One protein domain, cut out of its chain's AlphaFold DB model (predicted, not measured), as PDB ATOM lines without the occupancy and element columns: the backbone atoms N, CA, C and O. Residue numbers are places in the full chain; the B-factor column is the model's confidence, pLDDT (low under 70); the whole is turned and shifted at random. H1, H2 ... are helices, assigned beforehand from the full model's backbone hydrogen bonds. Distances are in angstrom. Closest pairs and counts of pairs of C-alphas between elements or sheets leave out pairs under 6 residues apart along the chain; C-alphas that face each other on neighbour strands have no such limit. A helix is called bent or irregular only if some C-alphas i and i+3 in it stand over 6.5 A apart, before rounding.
ATOM      1  N   GLN A  16      14.074  20.540 -45.591       77.38
ATOM      2  CA  GLN A  16      14.719  21.746 -45.076       77.38
ATOM      3  C   GLN A  16      15.641  22.395 -46.116       77.38
ATOM      4  O   GLN A  16      15.641  23.617 -46.251       77.38
ATOM      5  N   ARG A  17      16.387  21.596 -46.887       78.94
ATOM      6  CA  ARG A  17      17.253  22.094 -47.965       78.94
ATOM      7  C   ARG A  17      16.448  22.738 -49.092       78.94
ATOM      8  O   ARG A  17      16.809  23.827 -49.524       78.94
ATOM      9  N   LYS A  18      15.343  22.111 -49.516       82.38
ATOM     10  CA  LYS A  18      14.425  22.688 -50.515       82.38
ATOM     11  C   LYS A  18      13.826  24.012 -50.036       82.38
ATOM     12  O   LYS A  18      13.802  24.967 -50.800       82.38
ATOM     13  N   ARG A  19      13.435  24.099 -48.759       78.94
ATOM     14  CA  ARG A  19      12.913  25.341 -48.166       78.94
ATOM     15  C   ARG A  19      13.955  26.463 -48.141       78.94
ATOM     16  O   ARG A  19      13.634  27.577 -48.516       78.94
ATOM     17  N   ARG A  20      15.200  26.169 -47.747       78.06
ATOM     18  CA  ARG A  20      16.298  27.162 -47.735       78.06
ATOM     19  C   ARG A  20      16.730  27.601 -49.139       78.06
ATOM     20  O   ARG A  20      17.252  28.696 -49.290       78.06
ATOM     21  N   ALA A  21      16.552  26.753 -50.155       79.44
ATOM     22  CA  ALA A  21      16.862  27.096 -51.545       79.44
ATOM     23  C   ALA A  21      15.825  28.043 -52.173       79.44
ATOM     24  O   ALA A  21      16.159  28.762 -53.107       79.44
ATOM     25  N   ALA A  22      14.594  28.045 -51.655       84.56
ATOM     26  CA  ALA A  22      13.505  28.918 -52.089       84.56
ATOM     27  C   ALA A  22      13.355  30.189 -51.224       84.56
ATOM     28  O   ALA A  22      12.417  30.949 -51.424       84.56
ATOM     29  N   GLU A  23      14.247  30.396 -50.249       86.25
ATOM     30  CA  GLU A  23      14.175  31.490 -49.277       86.25
ATOM     31  C   GLU A  23      14.616  32.822 -49.906       86.25
ATOM     32  O   GLU A  23      15.667  32.905 -50.553       86.25
ATOM     33  N   SER A  24      13.831  33.877 -49.686       87.44
ATOM     34  CA  SER A  24      14.167  35.239 -50.122       87.44
ATOM     35  C   SER A  24      15.399  35.780 -49.378       87.44
ATOM     36  O   SER A  24      15.729  35.347 -48.271       87.44
ATOM     37  N   LEU A  25      16.088  36.778 -49.944       85.38
ATOM     38  CA  LEU A  25      17.234  37.421 -49.287       85.38
ATOM     39  C   LEU A  25      16.871  38.020 -47.921       85.38
ATOM     40  O   LEU A  25      17.683  37.945 -46.997       85.38
ATOM     41  N   ASP A  26      15.673  38.580 -47.768       87.38
ATOM     42  CA  ASP A  26      15.242  39.178 -46.499       87.38
ATOM     43  C   ASP A  26      14.797  38.126 -45.474       87.38
ATOM     44  O   ASP A  26      15.124  38.235 -44.288       87.38
ATOM     45  N   GLU A  27      14.178  37.035 -45.921       83.88
ATOM     46  CA  GLU A  27      13.912  35.857 -45.082       83.88
ATOM     47  C   GLU A  27      15.227  35.245 -44.581       83.88
ATOM     48  O   GLU A  27      15.411  35.008 -43.386       83.88
ATOM     49  N   ARG A  28      16.228  35.131 -45.457       83.88
ATOM     50  CA  ARG A  28      17.550  34.628 -45.079       83.88
ATOM     51  C   ARG A  28      18.254  35.547 -44.082       83.88
ATOM     52  O   ARG A  28      18.874  35.061 -43.132       83.88
ATOM     53  N   LYS A  29      18.174  36.870 -44.263       85.94
ATOM     54  CA  LYS A  29      18.734  37.841 -43.305       85.94
ATOM     55  C   LYS A  29      18.064  37.713 -41.937       85.94
ATOM     56  O   LYS A  29      18.775  37.664 -40.935       85.94
ATOM     57  N   THR A  30      16.736  37.613 -41.888       87.69
ATOM     58  CA  THR A  30      15.988  37.452 -40.626       87.69
ATOM     59  C   THR A  30      16.263  36.104 -39.953       87.69
ATOM     60  O   THR A  30      16.432  36.031 -38.736       87.69
ATOM     61  N   CYS A  31      16.422  35.031 -40.728       84.38
ATOM     62  CA  CYS A  31      16.843  33.727 -40.223       84.38
ATOM     63  C   CYS A  31      18.238  33.795 -39.571       84.38
ATOM     64  O   CYS A  31      18.439  33.304 -38.457       84.38
ATOM     65  N   LEU A  32      19.193  34.479 -40.213       84.69
ATOM     66  CA  LEU A  32      20.550  34.657 -39.687       84.69
ATOM     67  C   LEU A  32      20.596  35.536 -38.431       84.69
ATOM     68  O   LEU A  32      21.370  35.247 -37.512       84.69
ATOM     69  N   THR A  33      19.803  36.607 -38.360       87.44
ATOM     70  CA  THR A  33      19.740  37.451 -37.154       87.44
ATOM     71  C   THR A  33      19.142  36.683 -35.976       87.44
ATOM     72  O   THR A  33      19.685  36.750 -34.868       87.44
ATOM     73  N   ASN A  34      18.104  35.880 -36.218       89.25
ATOM     74  CA  ASN A  34      17.496  35.015 -35.209       89.25
ATOM     75  C   ASN A  34      18.444  33.899 -34.748       89.25
ATOM     76  O   ASN A  34      18.580  33.678 -33.546       89.25
ATOM     77  N   ASP A  35      19.172  33.250 -35.661       89.69
ATOM     78  CA  ASP A  35      20.190  32.251 -35.311       89.69
ATOM     79  C   ASP A  35      21.295  32.855 -34.429       89.69
ATOM     80  O   ASP A  35      21.661  32.291 -33.394       89.69
ATOM     81  N   ARG A  36      21.773  34.060 -34.766       88.56
ATOM     82  CA  ARG A  36      22.751  34.794 -33.943       88.56
ATOM     83  C   ARG A  36      22.207  35.106 -32.551       88.56
ATOM     84  O   ARG A  36      22.928  34.911 -31.569       88.56
ATOM     85  N   LYS A  37      20.955  35.565 -32.450       92.50
ATOM     86  CA  LYS A  37      20.289  35.851 -31.169       92.50
ATOM     87  C   LYS A  37      20.143  34.579 -30.330       92.50
ATOM     88  O   LYS A  37      20.553  34.572 -29.172       92.50
ATOM     89  N   ASN A  38      19.681  33.485 -30.928       88.62
ATOM     90  CA  ASN A  38      19.520  32.196 -30.252       88.62
ATOM     91  C   ASN A  38      20.860  31.627 -29.778       88.62
ATOM     92  O   ASN A  38      20.959  31.131 -28.660       88.62
ATOM     93  N   LYS A  39      21.926  31.767 -30.575       88.31
ATOM     94  CA  LYS A  39      23.286  31.386 -30.166       88.31
ATOM     95  C   LYS A  39      23.827  32.238 -29.019       88.31
ATOM     96  O   LYS A  39      24.637  31.740 -28.240       88.31
ATOM     97  N   ARG A  40      23.447  33.516 -28.921       87.38
ATOM     98  CA  ARG A  40      23.800  34.364 -27.767       87.38
ATOM     99  C   ARG A  40      23.060  33.904 -26.513       87.38
ATOM    100  O   ARG A  40      23.711  33.676 -25.506       87.38
ATOM    101  N   ILE A  41      21.750  33.680 -26.620       88.06
ATOM    102  CA  ILE A  41      20.905  33.214 -25.509       88.06
ATOM    103  C   ILE A  41      21.362  31.840 -25.003       88.06
ATOM    104  O   ILE A  41      21.527  31.636 -23.805       88.06
ATOM    105  N   LYS A  42      21.634  30.898 -25.912       86.50
ATOM    106  CA  LYS A  42      22.113  29.562 -25.543       86.50
ATOM    107  C   LYS A  42      23.437  29.621 -24.779       86.50
ATOM    108  O   LYS A  42      23.606  28.879 -23.826       86.50
ATOM    109  N   ARG A  43      24.346  30.519 -25.176       83.44
ATOM    110  CA  ARG A  43      25.634  30.721 -24.496       83.44
ATOM    111  C   ARG A  43      25.501  31.442 -23.157       83.44
ATOM    112  O   ARG A  43      26.268  31.149 -22.255       83.44
ATOM    113  N   SER A  44      24.542  32.358 -23.001       81.44
ATOM    114  CA  SER A  44      24.301  33.023 -21.711       81.44
ATOM    115  C   SER A  44      23.628  32.117 -20.677       81.44
ATOM    116  O   SER A  44      23.705  32.402 -19.491       81.44
ATOM    117  N   LEU A  45      22.958  31.052 -21.127       87.88
ATOM    118  CA  LEU A  45      22.288  30.059 -20.279       87.88
ATOM    119  C   LEU A  45      23.135  28.794 -20.055       87.88
ATOM    120  O   LEU A  45      22.667  27.844 -19.432       87.88
ATOM    121  N   GLU A  46      24.348  28.751 -20.603       86.12
ATOM    122  CA  GLU A  46      25.226  27.587 -20.531       86.12
ATOM    123  C   GLU A  46      25.822  27.440 -19.124       86.12
ATOM    124  O   GLU A  46      26.299  28.410 -18.532       86.12
ATOM    125  N   THR A  47      25.813  26.220 -18.581       89.25
ATOM    126  CA  THR A  47      26.450  25.940 -17.285       89.25
ATOM    127  C   THR A  47      27.973  25.876 -17.421       89.25
ATOM    128  O   THR A  47      28.498  25.642 -18.510       89.25
ATOM    129  N   SER A  48      28.705  26.031 -16.311       81.06
ATOM    130  CA  SER A  48      30.179  25.976 -16.316       81.06
ATOM    131  C   SER A  48      30.715  24.686 -16.955       81.06
ATOM    132  O   SER A  48      31.568  24.744 -17.836       81.06
ATOM    133  N   ASN A  49      30.129  23.533 -16.610       84.06
ATOM    134  CA  ASN A  49      30.537  22.228 -17.144       84.06
ATOM    135  C   ASN A  49      30.231  22.087 -18.646       84.06
ATOM    136  O   ASN A  49      31.000  21.480 -19.389       84.06
ATOM    137  N   GLN A  50      29.114  22.651 -19.123       80.12
ATOM    138  CA  GLN A  50      28.777  22.647 -20.553       80.12
ATOM    139  C   GLN A  50      29.736  23.541 -21.349       80.12
ATOM    140  O   GLN A  50      30.239  23.121 -22.394       80.12
ATOM    141  N   ARG A  51      30.066  24.717 -20.800       76.31
ATOM    142  CA  ARG A  51      31.032  25.652 -21.385       76.31
ATOM    143  C   ARG A  51      32.422  25.029 -21.481       76.31
ATOM    144  O   ARG A  51      33.074  25.163 -22.515       76.31
ATOM    145  N   GLU A  52      32.861  24.329 -20.440       75.50
ATOM    146  CA  GLU A  52      34.139  23.615 -20.419       75.50
ATOM    147  C   GLU A  52      34.173  22.476 -21.449       75.50
ATOM    148  O   GLU A  52      35.105  22.393 -22.251       75.50
ATOM    149  N   ALA A  53      33.113  21.668 -21.538       77.12
ATOM    150  CA  ALA A  53      32.997  20.620 -22.553       77.12
ATOM    151  C   ALA A  53      33.006  21.182 -23.989       77.12
ATOM    152  O   ALA A  53      33.630  20.602 -24.884       77.12
ATOM    153  N   HIS A  54      32.352  22.324 -24.230       69.19
ATOM    154  CA  HIS A  54      32.382  23.003 -25.526       69.19
ATOM    155  C   HIS A  54      33.778  23.562 -25.849       69.19
ATOM    156  O   HIS A  54      34.240  23.438 -26.983       69.19
ATOM    157  N   LEU A  55      34.478  24.143 -24.870       68.69
ATOM    158  CA  LEU A  55      35.854  24.621 -25.039       68.69
ATOM    159  C   LEU A  55      36.822  23.472 -25.342       68.69
ATOM    160  O   LEU A  55      37.596  23.575 -26.294       68.69
ATOM    161  N   ASN A  56      36.723  22.355 -24.621       67.38
ATOM    162  CA  ASN A  56      37.560  21.175 -24.849       67.38
ATOM    163  C   ASN A  56      37.313  20.550 -26.231       67.38
ATOM    164  O   ASN A  56      38.258  20.149 -26.905       67.38
ATOM    165  N   ARG A  57      36.066  20.563 -26.721       59.00
ATOM    166  CA  ARG A  57      35.737  20.093 -28.078       59.00
ATOM    167  C   ARG A  57      36.285  20.998 -29.186       59.00
ATOM    168  O   ARG A  57      36.604  20.502 -30.255       59.00
ATOM    169  N   ASN A  58      36.392  22.305 -28.942       57.44
ATOM    170  CA  ASN A  58      36.971  23.252 -29.904       57.44
ATOM    171  C   ASN A  58      38.508  23.251 -29.894       57.44
ATOM    172  O   ASN A  58      39.114  23.622 -30.897       57.44
ATOM    173  N   ARG A  59      39.131  22.847 -28.778       52.03
ATOM    174  CA  ARG A  59      40.583  22.628 -28.672       52.03
ATOM    175  C   ARG A  59      41.042  21.367 -29.405       52.03
ATOM    176  O   ARG A  59      42.161  21.330 -29.892       52.03
ATOM    177  N   ALA A  60      40.164  20.378 -29.543       43.47
ATOM    178  CA  ALA A  60      40.368  19.230 -30.416       43.47
ATOM    179  C   ALA A  60      39.952  19.576 -31.859       43.47
ATOM    180  O   ALA A  60      38.923  19.110 -32.354       43.47
TER     181      ALA A  60
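AT A GLANCE: This is residues 16 to 60 of the 224 residues of the protein "ATP-dependent DNA helicase pif1-like" of Rhizophagus irregularis (strain DAOM 181602 / DAOM 197198 / MUCL 43194) (UniProt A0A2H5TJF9). The model is an open bracket: one long helix, H2, makes the back, and a shorter helix at each end, H1 and H3, turns off to the same side of it. The three helices do not pack into a core, and the space between H1 and H3 is empty. The printed part has 45 residues with three named helices, in the order H1, H2, H3, and no named strand; the class is all helix. It is extended, with a radius of gyration of the C-alphas of 14.9 A, and elongated, spanning 39 by 22 by 14 A.

HOW THE PARTS SIT: Begin at Gln 16, where H1, residues 16 to 21, opens the printed part. A tight link of 3 residues leads to H2, residues 25 to 44. H1 and H2 are apart, but only just, with their closest C-alphas 8.0 A from each other. Look next at residues 32 to 42, which belong to H2 and stand free. A second tight link of 3 residues leads to H3, residues 48 to 59. H2 and H3 are apart, again only just, at 8.0 A between their closest C-alphas. H1 and H3 are apart. In H1, H2 and H3 every O i to N i+4 pair is within hydrogen-bond range.

IN THESE COORDINATES: Find C-alpha 16 at (14.719, 21.746, -45.076); from there H1 runs 8.7 A to C-alpha 21. H2 runs from C-alpha 25 at (17.234, 37.421, -49.287) to C-alpha 44, 28.8 A away. H3 covers 16.5 A and ends with C-alpha 59 at (40.583, 22.628, -28.672).

THE WHOLE: The C-alphas of Ala 22 and Ser 48, the two farthest apart, are 39.6 A from each other. The printed part has no cut, and neither link is long. Residues 55 to 60, of which 55 to 59 belong to H3, stand free. The mean pLDDT of the printed part is 80.5; residues 54 to 60 are under 70.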